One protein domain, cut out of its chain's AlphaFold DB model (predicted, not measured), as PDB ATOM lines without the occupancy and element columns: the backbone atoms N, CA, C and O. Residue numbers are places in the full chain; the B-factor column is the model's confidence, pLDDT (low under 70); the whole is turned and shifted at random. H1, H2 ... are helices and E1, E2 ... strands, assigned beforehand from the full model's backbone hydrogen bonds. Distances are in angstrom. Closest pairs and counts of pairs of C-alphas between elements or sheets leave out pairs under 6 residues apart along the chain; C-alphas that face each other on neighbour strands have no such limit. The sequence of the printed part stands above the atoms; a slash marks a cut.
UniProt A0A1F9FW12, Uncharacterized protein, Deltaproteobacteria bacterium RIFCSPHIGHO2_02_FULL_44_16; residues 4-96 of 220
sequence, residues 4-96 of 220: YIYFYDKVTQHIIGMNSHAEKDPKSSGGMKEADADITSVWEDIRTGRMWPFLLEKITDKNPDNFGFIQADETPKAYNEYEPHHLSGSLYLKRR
ATOM      1  N   TYR A   4     186.737 228.538 278.370       75.00
ATOM      2  CA  TYR A   4     186.673 228.254 279.797       75.00
ATOM      3  C   TYR A   4     186.421 229.539 280.564       75.00
ATOM      4  O   TYR A   4     187.022 230.574 280.286       75.00
ATOM      5  N   ILE A   5     185.522 229.460 281.537       79.50
ATOM      6  CA  ILE A   5     185.214 230.550 282.452       79.50
ATOM      7  C   ILE A   5     185.765 230.157 283.812       79.50
ATOM      8  O   ILE A   5     185.336 229.166 284.400       79.50
ATOM      9  N   TYR A   6     186.719 230.932 284.305       81.88
ATOM     10  CA  TYR A   6     187.285 230.785 285.636       81.88
ATOM     11  C   TYR A   6     186.623 231.794 286.561       81.88
ATOM     12  O   TYR A   6     186.555 232.977 286.242       81.88
ATOM     13  N   PHE A   7     186.144 231.325 287.705       86.50
ATOM     14  CA  PHE A   7     185.481 232.142 288.711       86.50
ATOM     15  C   PHE A   7     186.451 232.463 289.826       86.50
ATOM     16  O   PHE A   7     187.178 231.576 290.276       86.50
ATOM     17  N   TYR A   8     186.444 233.703 290.296       89.25
ATOM     18  CA  TYR A   8     187.358 234.140 291.336       89.25
ATOM     19  C   TYR A   8     186.697 235.075 292.338       89.25
ATOM     20  O   TYR A   8     185.721 235.760 292.035       89.25
ATOM     21  N   ASP A   9     187.258 235.097 293.540       90.31
ATOM     22  CA  ASP A   9     186.921 236.071 294.567       90.31
ATOM     23  C   ASP A   9     187.742 237.349 294.358       90.31
ATOM     24  O   ASP A   9     188.971 237.316 294.422       90.31
ATOM     25  N   LYS A  10     187.080 238.481 294.109       90.25
ATOM     26  CA  LYS A  10     187.708 239.800 293.932       90.25
ATOM     27  C   LYS A  10     188.415 240.298 295.191       90.25
ATOM     28  O   LYS A  10     189.333 241.106 295.072       90.25
ATOM     29  N   VAL A  11     188.014 239.848 296.379       90.12
ATOM     30  CA  VAL A  11     188.641 240.261 297.641       90.12
ATOM     31  C   VAL A  11     189.958 239.522 297.835       90.12
ATOM     32  O   VAL A  11     190.990 240.151 298.054       90.12
ATOM     33  N   THR A  12     189.950 238.192 297.712       87.31
ATOM     34  CA  THR A  12     191.159 237.386 297.947       87.31
ATOM     35  C   THR A  12     192.008 237.170 296.699       87.31
ATOM     36  O   THR A  12     193.106 236.640 296.816       87.31
ATOM     37  N   GLN A  13     191.494 237.510 295.514       85.50
ATOM     38  CA  GLN A  13     192.115 237.230 294.216       85.50
ATOM     39  C   GLN A  13     192.435 235.734 294.035       85.50
ATOM     40  O   GLN A  13     193.488 235.361 293.531       85.50
ATOM     41  N   HIS A  14     191.524 234.851 294.458       85.19
ATOM     42  CA  HIS A  14     191.691 233.401 294.301       85.19
ATOM     43  C   HIS A  14     190.662 232.829 293.338       85.19
ATOM     44  O   HIS A  14     189.482 233.161 293.423       85.19
ATOM     45  N   ILE A  15     191.099 231.915 292.469       85.81
ATOM     46  CA  ILE A  15     190.196 231.122 291.639       85.81
ATOM     47  C   ILE A  15     189.451 230.110 292.524       85.81
ATOM     48  O   ILE A  15     190.065 229.302 293.223       85.81
ATOM     49  N   ILE A  16     188.121 230.130 292.474       86.00
ATOM     50  CA  ILE A  16     187.228 229.306 293.306       86.00
ATOM     51  C   ILE A  16     186.533 228.179 292.529       86.00
ATOM     52  O   ILE A  16     185.986 227.244 293.127       86.00
ATOM     53  N   GLY A  17     186.574 228.246 291.198       80.88
ATOM     54  CA  GLY A  17     186.019 227.233 290.313       80.88
ATOM     55  C   GLY A  17     186.236 227.566 288.842       80.88
ATOM     56  O   GLY A  17     186.731 228.636 288.494       80.88
ATOM     57  N   MET A  18     185.842 226.636 287.979       80.31
ATOM     58  CA  MET A  18     185.873 226.810 286.531       80.31
ATOM     59  C   MET A  18     184.682 226.103 285.889       80.31
ATOM     60  O   MET A  18     184.175 225.123 286.436       80.31
ATOM     61  N   ASN A  19     184.269 226.573 284.718       76.75
ATOM     62  CA  ASN A  19     183.279 225.914 283.882       76.75
ATOM     63  C   ASN A  19     183.722 225.946 282.418       76.75
ATOM     64  O   ASN A  19     184.216 226.962 281.933       76.75
ATOM     65  N   SER A  20     183.536 224.838 281.708       72.69
ATOM     66  CA  SER A  20     183.749 224.776 280.265       72.69
ATOM     67  C   SER A  20     182.461 225.144 279.545       72.69
ATOM     68  O   SER A  20     181.420 224.538 279.807       72.69
ATOM     69  N   HIS A  21     182.532 226.079 278.608       67.56
ATOM     70  CA  HIS A  21     181.419 226.413 277.741       67.56
ATOM     71  C   HIS A  21     181.695 225.920 276.316       67.56
ATOM     72  O   HIS A  21     182.698 226.263 275.684       67.56
ATOM     73  N   ALA A  22     180.787 225.079 275.829       60.00
ATOM     74  CA  ALA A  22     180.721 224.633 274.448       60.00
ATOM     75  C   ALA A  22     179.289 224.859 273.966       60.00
ATOM     76  O   ALA A  22     178.336 224.463 274.644       60.00
ATOM     77  N   GLU A  23     179.126 225.497 272.813       57.38
ATOM     78  CA  GLU A  23     177.810 225.636 272.201       57.38
ATOM     79  C   GLU A  23     177.515 224.397 271.360       57.38
ATOM     80  O   GLU A  23     178.372 223.918 270.619       57.38
ATOM     81  N   LYS A  24     176.281 223.887 271.422       55.78
ATOM     82  CA  LYS A  24     175.832 222.905 270.430       55.78
ATOM     83  C   LYS A  24     175.785 223.586 269.070       55.78
ATOM     84  O   LYS A  24     175.227 224.674 268.944       55.78
ATOM     85  N   ASP A  25     176.347 222.941 268.058       60.12
ATOM     86  CA  ASP A  25     176.173 223.384 266.687       60.12
ATOM     87  C   ASP A  25     174.718 223.107 266.270       60.12
ATOM     88  O   ASP A  25     174.336 221.941 266.146       60.12
ATOM     89  N   PRO A  26     173.887 224.141 266.040       59.25
ATOM     90  CA  PRO A  26     172.490 223.953 265.662       59.25
ATOM     91  C   PRO A  26     172.329 223.247 264.307       59.25
ATOM     92  O   PRO A  26     171.226 222.816 263.978       59.25
ATOM     93  N   LYS A  27     173.403 223.126 263.515       64.88
ATOM     94  CA  LYS A  27     173.410 222.446 262.216       64.88
ATOM     95  C   LYS A  27     173.848 220.986 262.286       64.88
ATOM     96  O   LYS A  27     173.796 220.308 261.261       64.88
ATOM     97  N   SER A  28     174.259 220.481 263.449       58.59
ATOM     98  CA  SER A  28     174.673 219.087 263.583       58.59
ATOM     99  C   SER A  28     173.968 218.390 264.745       58.59
ATOM    100  O   SER A  28     173.737 218.946 265.816       58.59
ATOM    101  N   SER A  29     173.625 217.123 264.536       53.31
ATOM    102  CA  SER A  29     172.954 216.246 265.498       53.31
ATOM    103  C   SER A  29     173.897 215.754 266.609       53.31
ATOM    104  O   SER A  29     173.867 214.585 266.985       53.31
ATOM    105  N   GLY A  30     174.757 216.635 267.132       53.59
ATOM    106  CA  GLY A  30     175.679 216.324 268.229       53.59
ATOM    107  C   GLY A  30     177.051 216.993 268.162       53.59
ATOM    108  O   GLY A  30     177.844 216.810 269.083       53.59
ATOM    109  N   GLY A  31     177.357 217.758 267.113       47.91
ATOM    110  CA  GLY A  31     178.588 218.539 267.047       47.91
ATOM    111  C   GLY A  31     178.525 219.752 267.971       47.91
ATOM    112  O   GLY A  31     177.468 220.338 268.208       47.91
ATOM    113  N   MET A  32     179.678 220.110 268.521       54.97
ATOM    114  CA  MET A  32     179.861 221.315 269.320       54.97
ATOM    115  C   MET A  32     180.584 222.349 268.458       54.97
ATOM    116  O   MET A  32     181.557 222.009 267.785       54.97
ATOM    117  N   LYS A  33     180.124 223.598 268.480       55.19
ATOM    118  CA  LYS A  33     180.819 224.740 267.879       55.19
ATOM    119  C   LYS A  33     181.492 225.583 268.960       55.19
ATOM    120  O   LYS A  33     181.209 225.452 270.153       55.19
ATOM    121  N   GLU A  34     182.411 226.439 268.526       53.59
ATOM    122  CA  GLU A  34     182.980 227.473 269.388       53.59
ATOM    123  C   GLU A  34     181.863 228.347 269.939       53.59
ATOM    124  O   GLU A  34     180.957 228.739 269.201       53.59
ATOM    125  N   ALA A  35     181.912 228.601 271.246       56.28
ATOM    126  CA  ALA A  35     180.940 229.475 271.862       56.28
ATOM    127  C   ALA A  35     181.230 230.920 271.449       56.28
ATOM    128  O   ALA A  35     182.293 231.461 271.763       56.28
ATOM    129  N   ASP A  36     180.306 231.527 270.719       52.09
ATOM    130  CA  ASP A  36     180.358 232.927 270.290       52.09
ATOM    131  C   ASP A  36     179.389 233.792 271.119       52.09
ATOM    132  O   ASP A  36     179.339 235.009 270.970       52.09
ATOM    133  N   ALA A  37     178.619 233.166 272.018       49.47
ATOM    134  CA  ALA A  37     177.688 233.839 272.904       49.47
ATOM    135  C   ALA A  37     178.408 234.817 273.842       49.47
ATOM    136  O   ALA A  37     179.357 234.468 274.552       49.47
ATOM    137  N   ASP A  38     177.898 236.048 273.858       55.38
ATOM    138  CA  ASP A  38     178.258 237.086 274.813       55.38
ATOM    139  C   ASP A  38     178.069 236.555 276.246       55.38
ATOM    140  O   ASP A  38     176.983 236.097 276.621       55.38
ATOM    141  N   ILE A  39     179.145 236.576 277.039       55.78
ATOM    142  CA  ILE A  39     179.264 235.915 278.352       55.78
ATOM    143  C   ILE A  39     178.222 236.404 279.372       55.78
ATOM    144  O   ILE A  39     177.919 235.705 280.339       55.78
ATOM    145  N   THR A  40     177.620 237.570 279.123       54.50
ATOM    146  CA  THR A  40     176.477 238.132 279.852       54.50
ATOM    147  C   THR A  40     175.285 237.169 279.892       54.50
ATOM    148  O   THR A  40     174.586 237.094 280.899       54.50
ATOM    149  N   SER A  41     175.084 236.379 278.830       57.97
ATOM    150  CA  SER A  41     174.058 235.327 278.779       57.97
ATOM    151  C   SER A  41     174.413 234.107 279.642       57.97
ATOM    152  O   SER A  41     173.547 233.550 280.312       57.97
ATOM    153  N   VAL A  42     175.699 233.751 279.717       59.72
ATOM    154  CA  VAL A  42     176.202 232.617 280.510       59.72
ATOM    155  C   VAL A  42     176.194 232.936 282.011       59.72
ATOM    156  O   VAL A  42     176.027 232.042 282.839       59.72
ATOM    157  N   TRP A  43     176.337 234.214 282.379       63.38
ATOM    158  CA  TRP A  43     176.273 234.677 283.766       63.38
ATOM    159  C   TRP A  43     174.935 234.364 284.439       63.38
ATOM    160  O   TRP A  43     174.915 233.814 285.542       63.38
ATOM    161  N   GLU A  44     173.819 234.664 283.773       67.06
ATOM    162  CA  GLU A  44     172.489 234.384 284.316       67.06
ATOM    163  C   GLU A  44     172.220 232.880 284.433       67.06
ATOM    164  O   GLU A  44     171.668 232.430 285.442       67.06
ATOM    165  N   ASP A  45     172.699 232.082 283.478       67.62
ATOM    166  CA  ASP A  45     172.624 230.618 283.543       67.62
ATOM    167  C   ASP A  45     173.439 230.051 284.715       67.62
ATOM    168  O   ASP A  45     173.005 229.120 285.396       67.62
ATOM    169  N   ILE A  46     174.613 230.624 284.999       69.25
ATOM    170  CA  ILE A  46     175.422 230.230 286.155       69.25
ATOM    171  C   ILE A  46     174.711 230.615 287.448       69.25
ATOM    172  O   ILE A  46     174.562 229.751 288.310       69.25
ATOM    173  N   ARG A  47     174.249 231.869 287.569       67.94
ATOM    174  CA  ARG A  47     173.588 232.430 288.761       67.94
ATOM    175  C   ARG A  47     172.308 231.683 289.130       67.94
ATOM    176  O   ARG A  47     172.025 231.483 290.309       67.94
ATOM    177  N   THR A  48     171.526 231.286 288.133       71.81
ATOM    178  CA  THR A  48     170.281 230.522 288.325       71.81
ATOM    179  C   THR A  48     170.508 229.008 288.341       71.81
ATOM    180  O   THR A  48     169.621 228.240 288.721       71.81
ATOM    181  N   GLY A  49     171.709 228.567 287.967       72.19
ATOM    182  CA  GLY A  49     172.105 227.173 287.898       72.19
ATOM    183  C   GLY A  49     172.506 226.562 289.241       72.19
ATOM    184  O   GLY A  49     172.733 227.221 290.254       72.19
ATOM    185  N   ARG A  50     172.667 225.235 289.235       75.69
ATOM    186  CA  ARG A  50     173.030 224.447 290.430       75.69
ATOM    187  C   ARG A  50     174.455 224.687 290.927       75.69
ATOM    188  O   ARG A  50     174.772 224.281 292.037       75.69
ATOM    189  N   MET A  51     175.312 225.304 290.115       76.00
ATOM    190  CA  MET A  51     176.706 225.584 290.467       76.00
ATOM    191  C   MET A  51     176.835 226.789 291.411       76.00
ATOM    192  O   MET A  51     177.763 226.840 292.214       76.00
ATOM    193  N   TRP A  52     175.897 227.736 291.345       81.94
ATOM    194  CA  TRP A  52     175.979 229.010 292.056       81.94
ATOM    195  C   TRP A  52     176.112 228.899 293.581       81.94
ATOM    196  O   TRP A  52     177.019 229.532 294.124       81.94
ATOM    197  N   PRO A  53     175.324 228.066 294.294       84.19
ATOM    198  CA  PRO A  53     175.471 227.928 295.743       84.19
ATOM    199  C   PRO A  53     176.876 227.465 296.157       84.19
ATOM    200  O   PRO A  53     177.456 228.017 297.086       84.19
ATOM    201  N   PHE A  54     177.462 226.520 295.413       84.62
ATOM    202  CA  PHE A  54     178.808 225.999 295.687       84.62
ATOM    203  C   PHE A  54     179.909 227.031 295.444       84.62
ATOM    204  O   PHE A  54     180.957 226.986 296.088       84.62
ATOM    205  N   LEU A  55     179.705 227.936 294.488       84.88
ATOM    206  CA  LEU A  55     180.641 229.026 294.250       84.88
ATOM    207  C   LEU A  55     180.514 230.100 295.332       84.88
ATOM    208  O   LEU A  55     181.532 230.543 295.856       84.88
ATOM    209  N   LEU A  56     179.288 230.466 295.721       87.12
ATOM    210  CA  LEU A  56     179.044 231.442 296.784       87.12
ATOM    211  C   LEU A  56     179.612 231.012 298.136       87.12
ATOM    212  O   LEU A  56     180.117 231.852 298.871       87.12
ATOM    213  N   GLU A  57     179.588 229.717 298.457       89.06
ATOM    214  CA  GLU A  57     180.216 229.188 299.675       89.06
ATOM    215  C   GLU A  57     181.721 229.468 299.768       89.06
ATOM    216  O   GLU A  57     182.267 229.488 300.870       89.06
ATOM    217  N   LYS A  58     182.384 229.685 298.628       88.56
ATOM    218  CA  LYS A  58     183.827 229.940 298.532       88.56
ATOM    219  C   LYS A  58     184.179 231.423 298.396       88.56
ATOM    220  O   LYS A  58     185.361 231.748 298.411       88.56
ATOM    221  N   ILE A  59     183.187 232.296 298.229       90.31
ATOM    222  CA  ILE A  59     183.366 233.747 298.110       90.31
ATOM    223  C   ILE A  59     183.416 234.380 299.503       90.31
ATOM    224  O   ILE A  59     182.639 234.014 300.389       90.31
ATOM    225  N   THR A  60     184.292 235.369 299.683       90.75
ATOM    226  CA  THR A  60     184.383 236.180 300.902       90.75
ATOM    227  C   THR A  60     183.018 236.753 301.264       90.75
ATOM    228  O   THR A  60     182.335 237.363 300.436       90.75
ATOM    229  N   ASP A  61     182.610 236.502 302.508       92.44
ATOM    230  CA  ASP A  61     181.312 236.871 303.084       92.44
ATOM    231  C   ASP A  61     180.089 236.317 302.340       92.44
ATOM    232  O   ASP A  61     178.960 236.737 302.593       92.44
ATOM    233  N   LYS A  62     180.292 235.362 301.419       89.81
ATOM    234  CA  LYS A  62     179.262 234.848 300.505       89.81
ATOM    235  C   LYS A  62     178.554 235.966 299.727       89.81
ATOM    236  O   LYS A  62     177.403 235.802 299.328       89.81
ATOM    237  N   ASN A  63     179.226 237.104 299.530       89.56
ATOM    238  CA  ASN A  63     178.665 238.267 298.853       89.56
ATOM    239  C   ASN A  63     178.828 238.129 297.325       89.56
ATOM    240  O   ASN A  63     179.961 238.152 296.845       89.56
ATOM    241  N   PRO A  64     177.736 238.045 296.539       86.50
ATOM    242  CA  PRO A  64     177.798 237.990 295.077       86.50
ATOM    243  C   PRO A  64     178.616 239.109 294.420       86.50
ATOM    244  O   PRO A  64     179.202 238.884 293.366       86.50
ATOM    245  N   ASP A  65     178.701 240.294 295.029       88.12
ATOM    246  CA  ASP A  65     179.447 241.427 294.462       88.12
ATOM    247  C   ASP A  65     180.960 241.163 294.403       88.12
ATOM    248  O   ASP A  65     181.662 241.638 293.498       88.12
ATOM    249  N   ASN A  66     181.451 240.324 295.321       89.81
ATOM    250  CA  ASN A  66     182.838 239.870 295.367       89.81
ATOM    251  C   ASN A  66     183.151 238.858 294.257       89.81
ATOM    252  O   ASN A  66     184.303 238.476 294.077       89.81
ATOM    253  N   PHE A  67     182.163 238.430 293.476       86.94
ATOM    254  CA  PHE A  67     182.357 237.461 292.412       86.94
ATOM    255  C   PHE A  67     182.926 238.104 291.144       86.94
ATOM    256  O   PHE A  67     182.372 239.072 290.615       86.94
ATOM    257  N   GLY A  68     184.006 237.540 290.609       86.69
ATOM    258  CA  GLY A  68     184.561 237.878 289.302       86.69
ATOM    259  C   GLY A  68     184.720 236.653 288.403       86.69
ATOM    260  O   GLY A  68     184.695 235.510 288.865       86.69
ATOM    261  N   PHE A  69     184.902 236.887 287.103       85.00
ATOM    262  CA  PHE A  69     185.215 235.829 286.148       85.00
ATOM    263  C   PHE A  69     186.291 236.245 285.139       85.00
ATOM    264  O   PHE A  69     186.491 237.432 284.883       85.00
ATOM    265  N   ILE A  70     186.981 235.252 284.578       81.38
ATOM    266  CA  ILE A  70     187.981 235.406 283.517       81.38
ATOM    267  C   ILE A  70     187.693 234.364 282.446       81.38
ATOM    268  O   ILE A  70     187.542 233.182 282.759       81.38
ATOM    269  N   GLN A  71     187.626 234.797 281.191       77.88
ATOM    270  CA  GLN A  71     187.531 233.892 280.054       77.88
ATOM    271  C   GLN A  71     188.936 233.519 279.577       77.88
ATOM    272  O   GLN A  71     189.792 234.391 279.428       77.88
ATOM    273  N   ALA A  72     189.162 232.234 279.323       73.25
ATOM    274  CA  ALA A  72     190.399 231.735 278.744       73.25
ATOM    275  C   ALA A  72     190.114 230.691 277.663       73.25
ATOM    276  O   ALA A  72     189.189 229.885 277.784       73.25
ATOM    277  N   ASP A  73     190.947 230.692 276.627       66.00
ATOM    278  CA  ASP A  73     190.852 229.755 275.502       66.00
ATOM    279  C   ASP A  73     191.649 228.452 275.758       66.00
ATOM    280  O   ASP A  73     191.662 227.539 274.933       66.00
ATOM    281  N   GLU A  74     192.312 228.345 276.918       60.53
ATOM    282  CA  GLU A  74     193.182 227.224 277.292       60.53
ATOM    283  C   GLU A  74     192.427 226.067 277.969       60.53
ATOM    284  O   GLU A  74     191.662 226.269 278.912       60.53
ATOM    285  N   THR A  75     192.711 224.834 277.528       54.97
ATOM    286  CA  THR A  75     192.248 223.564 278.120       54.97
ATOM    287  C   THR A  75     192.506 223.523 279.634       54.97
ATOM    288  O   THR A  75     193.593 223.904 280.074       54.97
ATOM    289  N   PRO A  76     191.555 223.046 280.458       53.69
ATOM    290  CA  PRO A  76     191.604 223.265 281.882       53.69
ATOM    291  C   PRO A  76     192.670 222.368 282.500       53.69
ATOM    292  O   PRO A  76     192.739 221.168 282.228       53.69
ATOM    293  N   LYS A  77     193.459 222.954 283.395       60.28
ATOM    294  CA  LYS A  77     194.101 222.213 284.484       60.28
ATOM    295  C   LYS A  77     193.377 222.534 285.787       60.28
ATOM    296  O   LYS A  77     192.399 223.280 285.782       60.28
ATOM    297  N   ALA A  78     193.792 221.934 286.899       61.19
ATOM    298  CA  ALA A  78     193.123 222.158 288.173       61.19
ATOM    299  C   ALA A  78     193.076 223.672 288.482       61.19
ATOM    300  O   ALA A  78     194.089 224.360 288.405       61.19
ATOM    301  N   TYR A  79     191.890 224.223 288.767       65.06
ATOM    302  CA  TYR A  79     191.668 225.680 288.827       65.06
ATOM    303  C   TYR A  79     192.514 226.392 289.900       65.06
ATOM    304  O   TYR A  79     192.751 227.593 289.814       65.06
ATOM    305  N   ASN A  80     193.013 225.649 290.891       69.12
ATOM    306  CA  ASN A  80     193.966 226.122 291.894       69.12
ATOM    307  C   ASN A  80     195.350 226.465 291.310       69.12
ATOM    308  O   ASN A  80     196.148 227.080 292.015       69.12
ATOM    309  N   GLU A  81     195.631 226.085 290.058       72.38
ATOM    310  CA  GLU A  81     196.862 226.390 289.321       72.38
ATOM    311  C   GLU A  81     196.990 227.843 288.867       72.38
ATOM    312  O   GLU A  81     198.071 228.259 288.447       72.38
ATOM    313  N   TYR A  82     195.915 228.620 288.966       76.88
ATOM    314  CA  TYR A  82     195.841 229.965 288.417       76.88
ATOM    315  C   TYR A  82     195.443 230.991 289.480       76.88
ATOM    316  O   TYR A  82     194.862 230.661 290.515       76.88
ATOM    317  N   GLU A  83     195.772 232.248 289.207       80.25
ATOM    318  CA  GLU A  83     195.336 233.434 289.932       80.25
ATOM    319  C   GLU A  83     194.884 234.517 288.931       80.25
ATOM    320  O   GLU A  83     195.417 234.593 287.818       80.25
ATOM    321  N   PRO A  84     193.891 235.349 289.280       83.38
ATOM    322  CA  PRO A  84     193.560 236.555 288.533       83.38
ATOM    323  C   PRO A  84     194.751 237.509 288.492       83.38
ATOM    324  O   PRO A  84     195.418 237.734 289.505       83.38
ATOM    325  N   HIS A  85     195.003 238.121 287.339       80.94
ATOM    326  CA  HIS A  85     196.022 239.152 287.232       80.94
ATOM    327  C   HIS A  85     195.654 240.246 286.229       80.94
ATOM    328  O   HIS A  85     194.901 240.014 285.286       80.94
ATOM    329  N   HIS A  86     196.176 241.454 286.450       77.88
ATOM    330  CA  HIS A  86     195.890 242.642 285.645       77.88
ATOM    331  C   HIS A  86     197.146 243.116 284.911       77.88
ATOM    332  O   HIS A  86     198.156 243.422 285.541       77.88
ATOM    333  N   LEU A  87     197.067 243.223 283.583       70.81
ATOM    334  CA  LEU A  87     198.164 243.654 282.713       70.81
ATOM    335  C   LEU A  87     197.597 244.636 281.716       70.81
ATOM    336  O   LEU A  87     196.659 244.324 280.984       70.81
ATOM    337  N   SER A  88     198.161 245.841 281.714       72.75
ATOM    338  CA  SER A  88     197.743 246.918 280.813       72.75
ATOM    339  C   SER A  88     196.232 247.201 280.857       72.75
ATOM    340  O   SER A  88     195.637 247.556 279.846       72.75
ATOM    341  N   GLY A  89     195.605 247.029 282.028       72.19
ATOM    342  CA  GLY A  89     194.169 247.257 282.238       72.19
ATOM    343  C   GLY A  89     193.259 246.064 281.925       72.19
ATOM    344  O   GLY A  89     192.091 246.099 282.301       72.19
ATOM    345  N   SER A  90     193.780 244.991 281.326       74.38
ATOM    346  CA  SER A  90     193.020 243.769 281.037       74.38
ATOM    347  C   SER A  90     193.241 242.708 282.111       74.38
ATOM    348  O   SER A  90     194.350 242.551 282.623       74.38
ATOM    349  N   LEU A  91     192.177 241.979 282.453       76.25
ATOM    350  CA  LEU A  91     192.214 240.873 283.405       76.25
ATOM    351  C   LEU A  91     192.485 239.547 282.675       76.25
ATOM    352  O   LEU A  91     191.830 239.249 281.680       76.25
ATOM    353  N   TYR A  92     193.430 238.756 283.176       77.19
ATOM    354  CA  TYR A  92     193.836 237.471 282.605       77.19
ATOM    355  C   TYR A  92     194.156 236.456 283.700       77.19
ATOM    356  O   TYR A  92     194.349 236.803 284.866       77.19
ATOM    357  N   LEU A  93     194.223 235.182 283.311       76.81
ATOM    358  CA  LEU A  93     194.724 234.128 284.181       76.81
ATOM    359  C   LEU A  93     196.243 234.143 284.177       76.81
ATOM    360  O   LEU A  93     196.882 233.913 283.151       76.81
ATOM    361  N   LYS A  94     196.819 234.354 285.352       76.38
ATOM    362  CA  LYS A  94     198.228 234.109 285.599       76.38
ATOM    363  C   LYS A  94     198.379 232.740 286.230       76.38
ATOM    364  O   LYS A  94     197.756 232.428 287.240       76.38
ATOM    365  N   ARG A  95     199.222 231.901 285.640       73.94
ATOM    366  CA  ARG A  95     199.566 230.617 286.244       73.94
ATOM    367  C   ARG A  95     200.435 230.858 287.476       73.94
ATOM    368  O   ARG A  95     201.433 231.580 287.416       73.94
ATOM    369  N   ARG A  96     200.069 230.237 288.591       76.12
ATOM    370  CA  ARG A  96     200.858 230.278 289.818       76.12
ATOM    371  C   ARG A  96     202.152 229.479 289.619       76.12
ATOM    372  O   ARG A  96     202.134 228.443 288.946       76.12
TER     373      ARG A  96
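Overview. This is residues 4 to 96 of the 220 residues of an uncharacterized protein of Deltaproteobacteria bacterium RIFCSPHIGHO2_02_FULL_44_16 (UniProt A0A1F9FW12). A twisted sheet of three strands, E2, E1 and E3, lies between a two-stranded hairpin, E4 and E5, crossed over one side of it, and two short helices, H1 and H2, which only graze it from the other side; a long loop, residues 22 to 38, reaches away from these parts at one end. The two sheets form a sandwich, face to face with their strands at 89 degrees. The printed part has 93 residues, in the order E1 E2 H1 H2 E3 E4 E5, and its class is mixed, helices and strands. Both sheets are antiparallel, in the orders E2 E1 E3 and E4 E5. The whole is compact, with a radius of gyration of the C-alphas of 14.1 A and spans of 43 by 29 by 24 A.

Along the chain. E1, residues 4 to 9, begins at C-alpha 4 (186.673, 228.254, 279.797) and is 16.7 A long. E2, residues 14 to 21, is 20.7 A long and bends by 51 degrees at residue 17. H1, residues 39 to 48, measures 14.5 A from C-alpha 39 at (179.264, 235.915, 278.352), and H2, residues 52 to 56, measures 6.1 A. E3, residues 67 to 72, is 16.9 A long. E4, residues 82 to 87, is 15.0 A long, and E5, residues 90 to 95, is 15.6 A long, ending at C-alpha 95 (199.566, 230.617, 286.244).

Arrangement. E1 is the inner strand of its strongly twisted sheet. E1 and E2 are a hairpin, with N 5 and O 19 2.8 A apart. Between E1 and E3, N 6 and O 70 are 2.9 A apart. E2, H1, H2 and E3 make a split strand-helix-strand unit, two strands running the same way with E1 between them, and its crossover is right-handed. H1 grazes the sheet with residues 39 to 46, H2 with residues 54 to 56. The helices are close but not clearly touching, the closest C-alphas, of Ile 46 and Trp 52, being 6.1 A apart. Every O i to N i+4 pair is within hydrogen-bond range in H2, and 4 of 6 are in H1. E4 and E5 are a hairpin, with N 85 and O 92 2.9 A apart. Across the sandwich, the closest C-alphas of E3 and E5, of Ile 70 and Tyr 92, are 6.3 A apart, and those of E2 and E4, of His 14 and Glu 83, 5.7 A.

Size, cuts and confidence. The two C-alphas farthest apart, those of Lys 27 and Asp 61, are 44.1 A apart. The printed part has no cut. The link from E2 to H1 is long, 17 residues, and within it residues 23 to 24 pair antiparallel with residues 32 to 33. The mean pLDDT of the printed part is 73.3, and it is under 70 in residues 21 to 47 and 73 to 80.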